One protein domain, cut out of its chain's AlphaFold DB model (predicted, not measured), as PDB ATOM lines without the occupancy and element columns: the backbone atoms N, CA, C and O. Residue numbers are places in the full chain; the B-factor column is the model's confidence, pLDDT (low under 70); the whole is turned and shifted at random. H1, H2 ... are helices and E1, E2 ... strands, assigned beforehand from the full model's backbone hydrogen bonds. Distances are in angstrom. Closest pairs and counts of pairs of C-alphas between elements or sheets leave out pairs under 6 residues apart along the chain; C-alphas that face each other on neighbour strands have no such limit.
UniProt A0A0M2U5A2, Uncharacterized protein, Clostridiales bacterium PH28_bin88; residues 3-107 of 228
ATOM      1  N   VAL A   3     303.801 284.177 146.282       92.38
ATOM      2  CA  VAL A   3     304.236 282.954 146.968       92.38
ATOM      3  C   VAL A   3     304.916 283.355 148.271       92.38
ATOM      4  O   VAL A   3     305.623 284.359 148.329       92.38
ATOM      5  N   THR A   4     304.689 282.586 149.323       93.31
ATOM      6  CA  THR A   4     305.405 282.721 150.589       93.31
ATOM      7  C   THR A   4     306.381 281.564 150.697       93.31
ATOM      8  O   THR A   4     306.025 280.441 150.357       93.31
ATOM      9  N   ILE A   5     307.587 281.800 151.193       92.25
ATOM     10  CA  ILE A   5     308.516 280.724 151.544       92.25
ATOM     11  C   ILE A   5     308.781 280.791 153.033       92.25
ATOM     12  O   ILE A   5     309.067 281.866 153.558       92.25
ATOM     13  N   GLU A   6     308.678 279.648 153.700       92.75
ATOM     14  CA  GLU A   6     309.096 279.465 155.083       92.75
ATOM     15  C   GLU A   6     310.345 278.584 155.095       92.75
ATOM     16  O   GLU A   6     310.269 277.385 154.813       92.75
ATOM     17  N   PHE A   7     311.489 279.181 155.423       89.81
ATOM     18  CA  PHE A   7     312.731 278.444 155.627       89.81
ATOM     19  C   PHE A   7     312.807 277.924 157.060       89.81
ATOM     20  O   PHE A   7     312.562 278.667 158.018       89.81
ATOM     21  N   ARG A   8     313.168 276.650 157.200       87.62
ATOM     22  CA  ARG A   8     313.374 275.979 158.480       87.62
ATOM     23  C   ARG A   8     314.809 275.482 158.571       87.62
ATOM     24  O   ARG A   8     315.175 274.530 157.886       87.62
ATOM     25  N   ASP A   9     315.586 276.067 159.476       83.62
ATOM     26  CA  ASP A   9     316.903 275.530 159.809       83.62
ATOM     27  C   ASP A   9     316.741 274.191 160.545       83.62
ATOM     28  O   ASP A   9     316.189 274.121 161.650       83.62
ATOM     29  N   VAL A  10     317.194 273.112 159.907       78.75
ATOM     30  CA  VAL A  10     317.115 271.757 160.463       78.75
ATOM     31  C   VAL A  10     318.338 271.373 161.299       78.75
ATOM     32  O   VAL A  10     318.192 270.518 162.177       78.75
ATOM     33  N   LEU A  11     319.503 272.021 161.133       70.31
ATOM     34  CA  LEU A  11     320.653 271.830 162.038       70.31
ATOM     35  C   LEU A  11     320.375 272.409 163.421       70.31
ATOM     36  O   LEU A  11     320.807 271.834 164.419       70.31
ATOM     37  N   TRP A  12     319.608 273.496 163.487       57.56
ATOM     38  CA  TRP A  12     319.234 274.145 164.743       57.56
ATOM     39  C   TRP A  12     318.643 273.163 165.768       57.56
ATOM     40  O   TRP A  12     318.981 273.204 166.950       57.56
ATOM     41  N   SER A  13     317.839 272.200 165.300       54.66
ATOM     42  CA  SER A  13     317.231 271.160 166.144       54.66
ATOM     43  C   SER A  13     318.227 270.167 166.768       54.66
ATOM     44  O   SER A  13     317.898 269.525 167.764       54.66
ATOM     45  N   TYR A  14     319.439 270.054 166.215       56.22
ATOM     46  CA  TYR A  14     320.513 269.197 166.726       56.22
ATOM     47  C   TYR A  14     321.515 269.952 167.606       56.22
ATOM     48  O   TYR A  14     322.219 269.321 168.394       56.22
ATOM     49  N   CYS A  15     321.601 271.279 167.471       56.16
ATOM     50  CA  CYS A  15     322.613 272.093 168.144       56.16
ATOM     51  C   CYS A  15     322.116 272.769 169.429       56.16
ATOM     52  O   CYS A  15     322.928 272.986 170.328       56.16
ATOM     53  N   GLU A  16     320.818 273.059 169.570       51.75
ATOM     54  CA  GLU A  16     320.291 273.736 170.763       51.75
ATOM     55  C   GLU A  16     319.007 273.077 171.293       51.75
ATOM     56  O   GLU A  16     317.949 273.120 170.674       51.75
ATOM     57  N   GLU A  17     319.068 272.498 172.499       50.62
ATOM     58  CA  GLU A  17     317.963 271.741 173.113       50.62
ATOM     59  C   GLU A  17     316.692 272.559 173.441       50.62
ATOM     60  O   GLU A  17     315.725 271.971 173.934       50.62
ATOM     61  N   ARG A  18     316.636 273.894 173.263       45.66
ATOM     62  CA  ARG A  18     315.549 274.706 173.871       45.66
ATOM     63  C   ARG A  18     315.043 275.953 173.131       45.66
ATOM     64  O   ARG A  18     314.245 276.679 173.721       45.66
ATOM     65  N   ALA A  19     315.392 276.194 171.870       51.41
ATOM     66  CA  ALA A  19     314.821 277.314 171.108       51.41
ATOM     67  C   ALA A  19     314.138 276.832 169.821       51.41
ATOM     68  O   ALA A  19     314.688 276.014 169.088       51.41
ATOM     69  N   THR A  20     312.929 277.329 169.541       55.47
ATOM     70  CA  THR A  20     312.258 277.130 168.246       55.47
ATOM     71  C   THR A  20     313.172 277.610 167.116       55.47
ATOM     72  O   THR A  20     313.684 278.723 167.243       55.47
ATOM     73  N   PRO A  21     313.363 276.825 166.036       58.16
ATOM     74  CA  PRO A  21     314.199 277.235 164.912       58.16
ATOM     75  C   PRO A  21     313.733 278.587 164.380       58.16
ATOM     76  O   PRO A  21     312.526 278.830 164.270       58.16
ATOM     77  N   GLU A  22     314.689 279.469 164.095       62.97
ATOM     78  CA  GLU A  22     314.405 280.784 163.538       62.97
ATOM     79  C   GLU A  22     313.754 280.592 162.164       62.97
ATOM     80  O   GLU A  22     314.345 280.050 161.232       62.97
ATOM     81  N   LYS A  23     312.474 280.957 162.075       71.69
ATOM     82  CA  LYS A  23     311.702 280.860 160.841       71.69
ATOM     83  C   LYS A  23     311.915 282.129 160.044       71.69
ATOM     84  O   LYS A  23     311.511 283.205 160.485       71.69
ATOM     85  N   GLN A  24     312.470 281.993 158.847       79.56
ATOM     86  CA  GLN A  24     312.505 283.091 157.894       79.56
ATOM     87  C   GLN A  24     311.314 282.946 156.945       79.56
ATOM     88  O   GLN A  24     311.256 282.007 156.154       79.56
ATOM     89  N   VAL A  25     310.353 283.866 157.048       82.88
ATOM     90  CA  VAL A  25     309.174 283.919 156.174       82.88
ATOM     91  C   VAL A  25     309.329 285.090 155.216       82.88
ATOM     92  O   VAL A  25     309.470 286.229 155.661       82.88
ATOM     93  N   ILE A  26     309.303 284.821 153.913       85.50
ATOM     94  CA  ILE A  26     309.468 285.854 152.884       85.50
ATOM     95  C   ILE A  26     308.362 285.720 151.835       85.50
ATOM     96  O   ILE A  26     308.053 284.618 151.385       85.50
ATOM     97  N   GLU A  27     307.745 286.843 151.462       88.88
ATOM     98  CA  GLU A  27     306.742 286.923 150.396       88.88
ATOM     99  C   GLU A  27     307.388 287.430 149.102       88.88
ATOM    100  O   GLU A  27     308.111 288.426 149.115       88.88
ATOM    101  N   PHE A  28     307.086 286.766 147.988       86.12
ATOM    102  CA  PHE A  28     307.607 287.098 146.668       86.12
ATOM    103  C   PHE A  28     306.498 287.280 145.650       86.12
ATOM    104  O   PHE A  28     305.546 286.495 145.581       86.12
ATOM    105  N   GLU A  29     306.680 288.284 144.797       88.94
ATOM    106  CA  GLU A  29     305.996 288.332 143.516       88.94
ATOM    107  C   GLU A  29     306.782 287.509 142.497       88.94
ATOM    108  O   GLU A  29     307.988 287.680 142.346       88.94
ATOM    109  N   TYR A  30     306.088 286.605 141.814       88.88
ATOM    110  CA  TYR A  30     306.675 285.736 140.800       88.88
ATOM    111  C   TYR A  30     305.801 285.708 139.543       88.88
ATOM    112  O   TYR A  30     304.579 285.941 139.604       88.88
ATOM    113  N   ASP A  31     306.426 285.428 138.405       91.94
ATOM    114  CA  ASP A  31     305.756 285.234 137.122       91.94
ATOM    115  C   ASP A  31     305.670 283.745 136.748       91.94
ATOM    116  O   ASP A  31     306.038 282.858 137.514       91.94
ATOM    117  N   GLU A  32     305.104 283.439 135.583       90.19
ATOM    118  CA  GLU A  32     304.886 282.052 135.154       90.19
ATOM    119  C   GLU A  32     306.176 281.278 134.835       90.19
ATOM    120  O   GLU A  32     306.133 280.049 134.739       90.19
ATOM    121  N   ASN A  33     307.300 281.976 134.667       93.94
ATOM    122  CA  ASN A  33     308.595 281.407 134.312       93.94
ATOM    123  C   ASN A  33     309.575 281.370 135.486       93.94
ATOM    124  O   ASN A  33     310.564 280.652 135.380       93.94
ATOM    125  N   THR A  34     309.295 282.085 136.581       95.38
ATOM    126  CA  THR A  34     310.142 282.083 137.780       95.38
ATOM    127  C   THR A  34     310.390 280.656 138.270       95.38
ATOM    128  O   THR A  34     309.456 279.867 138.474       95.38
ATOM    129  N   THR A  35     311.662 280.334 138.464       96.88
ATOM    130  CA  THR A  35     312.145 279.014 138.872       96.88
ATOM    131  C   THR A  35     312.364 278.929 140.381       96.88
ATOM    132  O   THR A  35     312.458 279.940 141.078       96.88
ATOM    133  N   ILE A  36     312.450 277.706 140.904       96.44
ATOM    134  CA  ILE A  36     312.782 277.457 142.310       96.44
ATOM    135  C   ILE A  36     314.180 277.996 142.641       96.44
ATOM    136  O   ILE A  36     314.357 278.592 143.701       96.44
ATOM    137  N   GLN A  37     315.158 277.838 141.740       95.69
ATOM    138  CA  GLN A  37     316.514 278.339 141.981       95.69
ATOM    139  C   GLN A  37     316.544 279.865 142.093       95.69
ATOM    140  O   GLN A  37     317.090 280.383 143.062       95.69
ATOM    141  N   GLU A  38     315.911 280.585 141.160       94.94
ATOM    142  CA  GLU A  38     315.832 282.054 141.216       94.94
ATOM    143  C   GLU A  38     315.180 282.525 142.518       94.94
ATOM    144  O   GLU A  38     315.668 283.443 143.175       94.94
ATOM    145  N   LEU A  39     314.097 281.856 142.923       93.00
ATOM    146  CA  LEU A  39     313.387 282.141 144.162       93.00
ATOM    147  C   LEU A  39     314.298 281.976 145.398       93.00
ATOM    148  O   LEU A  39     314.280 282.811 146.303       93.00
ATOM    149  N   PHE A  40     315.116 280.926 145.434       93.25
ATOM    150  CA  PHE A  40     316.057 280.658 146.526       93.25
ATOM    151  C   PHE A  40     317.268 281.593 146.526       93.25
ATOM    152  O   PHE A  40     317.680 282.059 147.593       93.25
ATOM    153  N   ASP A  41     317.796 281.934 145.354       92.31
ATOM    154  CA  ASP A  41     318.911 282.871 145.205       92.31
ATOM    155  C   ASP A  41     318.529 284.273 145.700       92.31
ATOM    156  O   ASP A  41     319.297 284.905 146.429       92.31
ATOM    157  N   LEU A  42     317.303 284.728 145.409       89.19
ATOM    158  CA  LEU A  42     316.764 285.995 145.923       89.19
ATOM    159  C   LEU A  42     316.693 286.040 147.458       89.19
ATOM    160  O   LEU A  42     316.772 287.119 148.047       89.19
ATOM    161  N   CYS A  43     316.577 284.883 148.113       86.19
ATOM    162  CA  CYS A  43     316.564 284.760 149.572       86.19
ATOM    163  C   CYS A  43     317.961 284.612 150.187       86.19
ATOM    164  O   CYS A  43     318.065 284.524 151.407       86.19
ATOM    165  N   SER A  44     319.026 284.538 149.376       88.25
ATOM    166  CA  SER A  44     320.352 284.064 149.813       88.25
ATOM    167  C   SER A  44     320.319 282.651 150.424       88.25
ATOM    168  O   SER A  44     321.101 282.337 151.317       88.25
ATOM    169  N   GLN A  45     319.408 281.799 149.941       89.38
ATOM    170  CA  GLN A  45     319.194 280.422 150.406       89.38
ATOM    171  C   GLN A  45     319.341 279.418 149.249       89.38
ATOM    172  O   GLN A  45     318.571 278.468 149.142       89.38
ATOM    173  N   SER A  46     320.337 279.602 148.374       88.88
ATOM    174  CA  SER A  46     320.564 278.797 147.154       88.88
ATOM    175  C   SER A  46     320.682 277.282 147.374       88.88
ATOM    176  O   SER A  46     320.570 276.516 146.418       88.88
ATOM    177  N   TYR A  47     320.916 276.855 148.619       87.06
ATOM    178  CA  TYR A  47     321.063 275.457 149.035       87.06
ATOM    179  C   TYR A  47     319.840 274.902 149.778       87.06
ATOM    180  O   TYR A  47     319.930 273.822 150.355       87.06
ATOM    181  N   ALA A  48     318.723 275.631 149.814       90.56
ATOM    182  CA  ALA A  48     317.515 275.160 150.479       90.56
ATOM    183  C   ALA A  48     316.983 273.863 149.845       90.56
ATOM    184  O   ALA A  48     317.117 273.630 148.645       90.56
ATOM    185  N   ASP A  49     316.359 273.014 150.653       91.50
ATOM    186  CA  ASP A  49     315.919 271.676 150.278       91.50
ATOM    187  C   ASP A  49     314.384 271.562 150.271       91.50
ATOM    188  O   ASP A  49     313.693 272.031 151.177       91.50
ATOM    189  N   LEU A  50     313.845 270.914 149.233       94.12
ATOM    190  CA  LEU A  50     312.415 270.644 149.044       94.12
ATOM    191  C   LEU A  50     312.114 269.140 149.065       94.12
ATOM    192  O   LEU A  50     311.021 268.708 148.689       94.12
ATOM    193  N   SER A  51     313.060 268.311 149.498       90.44
ATOM    194  CA  SER A  51     312.921 266.857 149.469       90.44
ATOM    195  C   SER A  51     311.780 266.358 150.372       90.44
ATOM    196  O   SER A  51     311.177 265.325 150.086       90.44
ATOM    197  N   ASN A  52     311.386 267.133 151.390       90.00
ATOM    198  CA  ASN A  52     310.259 266.827 152.282       90.00
ATOM    199  C   ASN A  52     308.897 266.711 151.584       90.00
ATOM    200  O   ASN A  52     307.991 266.080 152.130       90.00
ATOM    201  N   TYR A  53     308.733 267.280 150.388       93.31
ATOM    202  CA  TYR A  53     307.513 267.086 149.595       93.31
ATOM    203  C   TYR A  53     307.423 265.688 148.973       93.31
ATOM    204  O   TYR A  53     306.375 265.289 148.465       93.31
ATOM    205  N   TYR A  54     308.509 264.920 149.026       92.44
ATOM    206  CA  TYR A  54     308.649 263.626 148.383       92.44
ATOM    207  C   TYR A  54     308.838 262.540 149.443       92.44
ATOM    208  O   TYR A  54     309.920 262.320 149.982       92.44
ATOM    209  N   ARG A  55     307.748 261.853 149.783       88.69
ATOM    210  CA  ARG A  55     307.662 260.993 150.973       88.69
ATOM    211  C   ARG A  55     308.631 259.800 150.975       88.69
ATOM    212  O   ARG A  55     309.105 259.402 152.038       88.69
ATOM    213  N   LEU A  56     308.891 259.196 149.820       88.12
ATOM    214  CA  LEU A  56     309.759 258.030 149.633       88.12
ATOM    215  C   LEU A  56     311.103 258.431 149.033       88.12
ATOM    216  O   LEU A  56     312.143 257.947 149.474       88.12
ATOM    217  N   SER A  57     311.075 259.291 148.018       86.69
ATOM    218  CA  SER A  57     312.255 259.711 147.267       86.69
ATOM    219  C   SER A  57     313.009 260.853 147.941       86.69
ATOM    220  O   SER A  57     314.206 260.973 147.716       86.69
ATOM    221  N   GLY A  58     312.398 261.603 148.860       83.81
ATOM    222  CA  GLY A  58     313.046 262.723 149.544       83.81
ATOM    223  C   GLY A  58     314.391 262.363 150.176       83.81
ATOM    224  O   GLY A  58     315.350 263.099 150.031       83.81
ATOM    225  N   LYS A  59     314.535 261.164 150.752       79.12
ATOM    226  CA  LYS A  59     315.813 260.703 151.331       79.12
ATOM    227  C   LYS A  59     316.944 260.506 150.315       79.12
ATOM    228  O   LYS A  59     318.105 260.558 150.694       79.12
ATOM    229  N   ILE A  60     316.606 260.226 149.060       77.56
ATOM    230  CA  ILE A  60     317.567 259.973 147.973       77.56
ATOM    231  C   ILE A  60     318.050 261.299 147.392       77.56
ATOM    232  O   ILE A  60     319.225 261.451 147.079       77.56
ATOM    233  N   TYR A  61     317.125 262.251 147.272       79.31
ATOM    234  CA  TYR A  61     317.360 263.578 146.711       79.31
ATOM    235  C   TYR A  61     317.607 264.626 147.801       79.31
ATOM    236  O   TYR A  61     317.639 265.818 147.511       79.31
ATOM    237  N   TYR A  62     317.757 264.190 149.054       81.25
ATOM    238  CA  TYR A  62     317.974 265.071 150.187       81.25
ATOM    239  C   TYR A  62     319.233 265.885 149.938       81.25
ATOM    240  O   TYR A  62     320.295 265.323 149.652       81.25
ATOM    241  N   ASN A  63     319.103 267.202 150.065       77.81
ATOM    242  CA  ASN A  63     320.200 268.136 149.892       77.81
ATOM    243  C   ASN A  63     320.783 268.116 148.466       77.81
ATOM    244  O   ASN A  63     321.979 268.310 148.253       77.81
ATOM    245  N   CYS A  64     319.931 267.844 147.478       80.88
ATOM    246  CA  CYS A  64     320.240 267.972 146.062       80.88
ATOM    247  C   CYS A  64     319.362 269.078 145.464       80.88
ATOM    248  O   CYS A  64     318.169 269.142 145.746       80.88
ATOM    249  N   SER A  65     319.910 269.913 144.577       89.75
ATOM    250  CA  SER A  65     319.135 270.921 143.826       89.75
ATOM    251  C   SER A  65     318.328 270.287 142.676       89.75
ATOM    252  O   SER A  65     318.371 270.738 141.528       89.75
ATOM    253  N   LEU A  66     317.640 269.182 142.976       90.69
ATOM    254  CA  LEU A  66     316.964 268.295 142.037       90.69
ATOM    255  C   LEU A  66     315.646 267.795 142.643       90.69
ATOM    256  O   LEU A  66     315.620 267.217 143.726       90.69
ATOM    257  N   LEU A  67     314.552 267.960 141.908       93.69
ATOM    258  CA  LEU A  67     313.247 267.402 142.238       93.69
ATOM    259  C   LEU A  67     313.090 266.014 141.592       93.69
ATOM    260  O   LEU A  67     313.298 265.886 140.381       93.69
ATOM    261  N   PRO A  68     312.644 264.982 142.336       93.06
ATOM    262  CA  PRO A  68     312.404 263.646 141.785       93.06
ATOM    263  C   PRO A  68     311.440 263.660 140.594       93.06
ATOM    264  O   PRO A  68     311.637 262.944 139.609       93.06
ATOM    265  N   TYR A  69     310.396 264.489 140.681       95.50
ATOM    266  CA  TYR A  69     309.458 264.739 139.596       95.50
ATOM    267  C   TYR A  69     308.708 266.063 139.762       95.50
ATOM    268  O   TYR A  69     308.581 266.601 140.867       95.50
ATOM    269  N   LEU A  70     308.143 266.528 138.649       96.25
ATOM    270  CA  LEU A  70     307.257 267.681 138.550       96.25
ATOM    271  C   LEU A  70     306.148 267.391 137.531       96.25
ATOM    272  O   LEU A  70     306.390 266.737 136.518       96.25
ATOM    273  N   MET A  71     304.932 267.875 137.770       95.00
ATOM    274  CA  MET A  71     303.868 267.884 136.768       95.00
ATOM    275  C   MET A  71     303.804 269.251 136.103       95.00
ATOM    276  O   MET A  71     303.538 270.249 136.769       95.00
ATOM    277  N   ASN A  72     303.991 269.284 134.788       93.19
ATOM    278  CA  ASN A  72     303.928 270.529 134.034       93.19
ATOM    279  C   ASN A  72     302.483 271.055 133.883       93.19
ATOM    280  O   ASN A  72     301.487 270.439 134.303       93.19
ATOM    281  N   SER A  73     302.348 272.204 133.226       88.94
ATOM    282  CA  SER A  73     301.060 272.830 132.912       88.94
ATOM    283  C   SER A  73     300.091 271.897 132.164       88.94
ATOM    284  O   SER A  73     298.901 271.883 132.490       88.94
ATOM    285  N   GLU A  74     300.596 271.040 131.272       90.94
ATOM    286  CA  GLU A  74     299.831 270.029 130.520       90.94
ATOM    287  C   GLU A  74     299.434 268.800 131.360       90.94
ATOM    288  O   GLU A  74     298.670 267.953 130.904       90.94
ATOM    289  N   GLY A  75     299.937 268.684 132.592       90.94
ATOM    290  CA  GLY A  75     299.696 267.536 133.466       90.94
ATOM    291  C   GLY A  75     300.579 266.323 133.163       90.94
ATOM    292  O   GLY A  75     300.293 265.235 133.660       90.94
ATOM    293  N   ARG A  76     301.650 266.494 132.382       94.94
ATOM    294  CA  ARG A  76     302.665 265.464 132.130       94.94
ATOM    295  C   ARG A  76     303.751 265.500 133.188       94.94
ATOM    296  O   ARG A  76     304.120 266.569 133.670       94.94
ATOM    297  N   VAL A  77     304.273 264.326 133.524       95.62
ATOM    298  CA  VAL A  77     305.347 264.189 134.506       95.62
ATOM    299  C   VAL A  77     306.698 264.361 133.827       95.62
ATOM    300  O   VAL A  77     307.013 263.672 132.854       95.62
ATOM    301  N   ILE A  78     307.502 265.255 134.387       94.94
ATOM    302  CA  ILE A  78     308.916 265.438 134.084       94.94
ATOM    303  C   ILE A  78     309.695 264.886 135.281       94.94
ATOM    304  O   ILE A  78     309.339 265.155 136.426       94.94
ATOM    305  N   TRP A  79     310.712 264.071 135.021       93.75
ATOM    306  CA  TRP A  79     311.511 263.392 136.046       93.75
ATOM    307  C   TRP A  79     312.850 264.093 136.238       93.75
ATOM    308  O   TRP A  79     313.364 264.647 135.270       93.75
ATOM    309  N   ASN A  80     313.426 263.996 137.441       91.06
ATOM    310  CA  ASN A  80     314.774 264.491 137.753       91.06
ATOM    311  C   ASN A  80     314.967 265.957 137.307       91.06
ATOM    312  O   ASN A  80     315.844 266.262 136.504       91.06
ATOM    313  N   VAL A  81     314.102 266.855 137.784       94.06
ATOM    314  CA  VAL A  81     314.045 268.258 137.340       94.06
ATOM    315  C   VAL A  81     314.965 269.107 138.203       94.06
ATOM    316  O   VAL A  81     314.785 269.158 139.419       94.06
ATOM    317  N   SER A  82     315.940 269.785 137.601       94.94
ATOM    318  CA  SER A  82     316.819 270.683 138.355       94.94
ATOM    319  C   SER A  82     316.039 271.884 138.897       94.94
ATOM    320  O   SER A  82     315.061 272.329 138.294       94.94
ATOM    321  N   TYR A  83     316.467 272.460 140.022       95.81
ATOM    322  CA  TYR A  83     315.812 273.664 140.558       95.81
ATOM    323  C   TYR A  83     315.865 274.855 139.595       95.81
ATOM    324  O   TYR A  83     314.965 275.693 139.614       95.81
ATOM    325  N   ALA A  84     316.882 274.900 138.732       96.25
ATOM    326  CA  ALA A  84     317.037 275.903 137.683       96.25
ATOM    327  C   ALA A  84     316.021 275.750 136.537       96.25
ATOM    328  O   ALA A  84     315.829 276.676 135.758       96.25
ATOM    329  N   GLU A  85     315.363 274.596 136.418       96.38
ATOM    330  CA  GLU A  85     314.338 274.326 135.401       96.38
ATOM    331  C   GLU A  85     312.935 274.183 136.015       96.38
ATOM    332  O   GLU A  85     311.924 274.258 135.312       96.38
ATOM    333  N   ALA A  86     312.855 273.972 137.329       97.06
ATOM    334  CA  ALA A  86     311.611 273.781 138.052       97.06
ATOM    335  C   ALA A  86     310.875 275.111 138.237       97.06
ATOM    336  O   ALA A  86     311.268 275.939 139.056       97.06
ATOM    337  N   ARG A  87     309.767 275.307 137.518       96.31
ATOM    338  CA  ARG A  87     308.910 276.489 137.684       96.31
ATOM    339  C   ARG A  87     308.147 276.440 139.004       96.31
ATOM    340  O   ARG A  87     307.584 275.405 139.366       96.31
ATOM    341  N   VAL A  88     308.035 277.588 139.676       95.00
ATOM    342  CA  VAL A  88     307.271 277.728 140.930       95.00
ATOM    343  C   VAL A  88     305.806 277.317 140.733       95.00
ATOM    344  O   VAL A  88     305.235 276.604 141.557       95.00
ATOM    345  N   THR A  89     305.193 277.711 139.613       94.56
ATOM    346  CA  THR A  89     303.805 277.362 139.258       94.56
ATOM    347  C   THR A  89     303.578 275.852 139.180       94.56
ATOM    348  O   THR A  89     302.619 275.333 139.759       94.56
ATOM    349  N   ASP A  90     304.475 275.142 138.499       95.94
ATOM    350  CA  ASP A  90     304.414 273.691 138.339       95.94
ATOM    351  C   ASP A  90     304.659 272.977 139.679       95.94
ATOM    352  O   ASP A  90     303.982 271.992 139.986       95.94
ATOM    353  N   PHE A  91     305.545 273.506 140.530       96.00
ATOM    354  CA  PHE A  91     305.793 272.974 141.874       96.00
ATOM    355  C   PHE A  91     304.552 273.059 142.767       96.00
ATOM    356  O   PHE A  91     304.097 272.042 143.301       96.00
ATOM    357  N   LEU A  92     303.945 274.245 142.862       94.19
ATOM    358  CA  LEU A  92     302.736 274.465 143.660       94.19
ATOM    359  C   LEU A  92     301.585 273.557 143.205       94.19
ATOM    360  O   LEU A  92     300.870 272.989 144.034       94.19
ATOM    361  N   LYS A  93     301.426 273.379 141.886       92.75
ATOM    362  CA  LYS A  93     300.407 272.502 141.293       92.75
ATOM    363  C   LYS A  93     300.687 271.023 141.557       92.75
ATOM    364  O   LYS A  93     299.754 270.274 141.845       92.75
ATOM    365  N   THR A  94     301.946 270.599 141.448       94.88
ATOM    366  CA  THR A  94     302.364 269.206 141.677       94.88
ATOM    367  C   THR A  94     302.011 268.760 143.089       94.88
ATOM    368  O   THR A  94     301.429 267.689 143.261       94.88
ATOM    369  N   HIS A  95     302.281 269.621 144.070       93.12
ATOM    370  CA  HIS A  95     302.136 269.317 145.495       93.12
ATOM    371  C   HIS A  95     300.838 269.834 146.120       93.12
ATOM    372  O   HIS A  95     300.674 269.765 147.333       93.12
ATOM    373  N   ALA A  96     299.911 270.344 145.301       90.06
ATOM    374  CA  ALA A  96     298.631 270.904 145.742       90.06
ATOM    375  C   ALA A  96     298.776 271.901 146.913       90.06
ATOM    376  O   ALA A  96     297.976 271.899 147.850       90.06
ATOM    377  N   VAL A  97     299.798 272.762 146.852       88.31
ATOM    378  CA  VAL A  97     300.107 273.740 147.903       88.31
ATOM    379  C   VAL A  97     299.031 274.826 147.921       88.31
ATOM    380  O   VAL A  97     299.060 275.793 147.158       88.31
ATOM    381  N   SER A  98     298.044 274.658 148.800       75.81
ATOM    382  CA  SER A  98     296.984 275.637 149.026       75.81
ATOM    383  C   SER A  98     297.505 276.805 149.862       75.81
ATOM    384  O   SER A  98     298.008 276.592 150.962       75.81
ATOM    385  N   GLY A  99     297.362 278.033 149.363       79.31
ATOM    386  CA  GLY A  99     297.828 279.249 150.046       79.31
ATOM    387  C   GLY A  99     299.202 279.746 149.591       79.31
ATOM    388  O   GLY A  99     299.619 280.817 150.012       79.31
ATOM    389  N   GLY A 100     299.877 279.012 148.699       85.81
ATOM    390  CA  GLY A 100     301.131 279.460 148.092       85.81
ATOM    391  C   GLY A 100     302.318 279.496 149.054       85.81
ATOM    392  O   GLY A 100     303.292 280.171 148.754       85.81
ATOM    393  N   THR A 101     302.257 278.809 150.199       92.88
ATOM    394  CA  THR A 101     303.386 278.722 151.134       92.88
ATOM    395  C   THR A 101     304.247 277.498 150.837       92.88
ATOM    396  O   THR A 101     303.792 276.368 150.992       92.88
ATOM    397  N   ILE A 102     305.495 277.724 150.436       94.56
ATOM    398  CA  ILE A 102     306.511 276.692 150.242       94.56
ATOM    399  C   ILE A 102     307.365 276.599 151.510       94.56
ATOM    400  O   ILE A 102     308.060 277.537 151.872       94.56
ATOM    401  N   TYR A 103     307.342 275.455 152.174       93.12
ATOM    402  CA  TYR A 103     308.289 275.113 153.237       93.12
ATOM    403  C   TYR A 103     309.596 274.591 152.642       93.12
ATOM    404  O   TYR A 103     309.544 273.663 151.841       93.12
ATOM    405  N   ALA A 104     310.742 275.136 153.032       92.81
ATOM    406  CA  ALA A 104     312.048 274.660 152.583       92.81
ATOM    407  C   ALA A 104     312.989 274.463 153.777       92.81
ATOM    408  O   ALA A 104     313.005 275.275 154.702       92.81
ATOM    409  N   ASP A 105     313.767 273.386 153.762       90.62
ATOM    410  CA  ASP A 105     314.744 273.114 154.815       90.62
ATOM    411  C   ASP A 105     316.087 273.770 154.484       90.62
ATOM    412  O   ASP A 105     316.518 273.792 153.334       90.62
ATOM    413  N   THR A 106     316.759 274.315 155.493       87.62
ATOM    414  CA  THR A 106     318.072 274.968 155.372       87.62
ATOM    415  C   THR A 106     318.999 274.520 156.501       87.62
ATOM    416  O   THR A 106     318.636 273.714 157.358       87.62
ATOM    417  N   GLY A 107     320.235 275.016 156.502       75.62
ATOM    418  CA  GLY A 107     321.194 274.768 157.578       75.62
ATOM    419  C   GLY A 107     322.082 273.548 157.347       75.62
ATOM    420  O   GLY A 107     323.213 273.557 157.805       75.62
TER     421      GLY A 107
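AT A GLANCE: This is residues 3 to 107 of the 228 residues of an uncharacterized protein of Clostridiales bacterium PH28_bin88 (UniProt A0A0M2U5A2). A strongly twisted sheet of three strands, E2, E1 and E5, and a separate hairpin, E3 and E4, make two strand parts, with helix H3 bridging them and helix H2 grazing the larger sheet. Residues 14 to 19 stick out at one end. The 105 printed residues hold, in order, E1 H1 E2 H2 E3 E4 H3 E5; the class is mixed, with 50 residues, under half, in named elements. The three-stranded sheet is mixed, order E2 E1 E5. The whole is compact, radius of gyration of the C-alphas 13.7 A, spanning 46 by 30 by 23 A.

HOW THE PARTS SIT: Start with E1, residues 3 to 9, antiparallel to E2, residues 23 to 29: N 5 and O 26 are 2.9 A apart. On its other side E5, residues 101 to 106, is parallel, with N 6 and O 102 at 2.9 A. H1, residues 12 to 15, is not on this sheet. H2, residues 36 to 42, only grazes it. In the hairpin of E3, residues 66 to 71, and E4, residues 77 to 82, find N 67 and O 81 at 2.8 A. H3, residues 88 to 94, comes closest to E3 at the C-alphas of Thr 94 and Met 71, 5.3 A, and only grazes the larger sheet. In H2 and H3 every O i to N i+4 pair is within hydrogen-bond range; H1 is too short for one.

IN THESE COORDINATES: Find C-alpha 3 at (304.236, 282.954, 146.968); E1 runs 19.5 A from there, and E2 19.7 A. E5 runs 15.7 A to C-alpha 106 at (318.072, 274.968, 155.372).

THE WHOLE: The C-alphas farthest apart, Arg 18 and Glu 74, are 46.3 A apart. The printed part has no cut. Look for the long link, H2 to E3, and for pLDDT under 70 at residues 12 to 22.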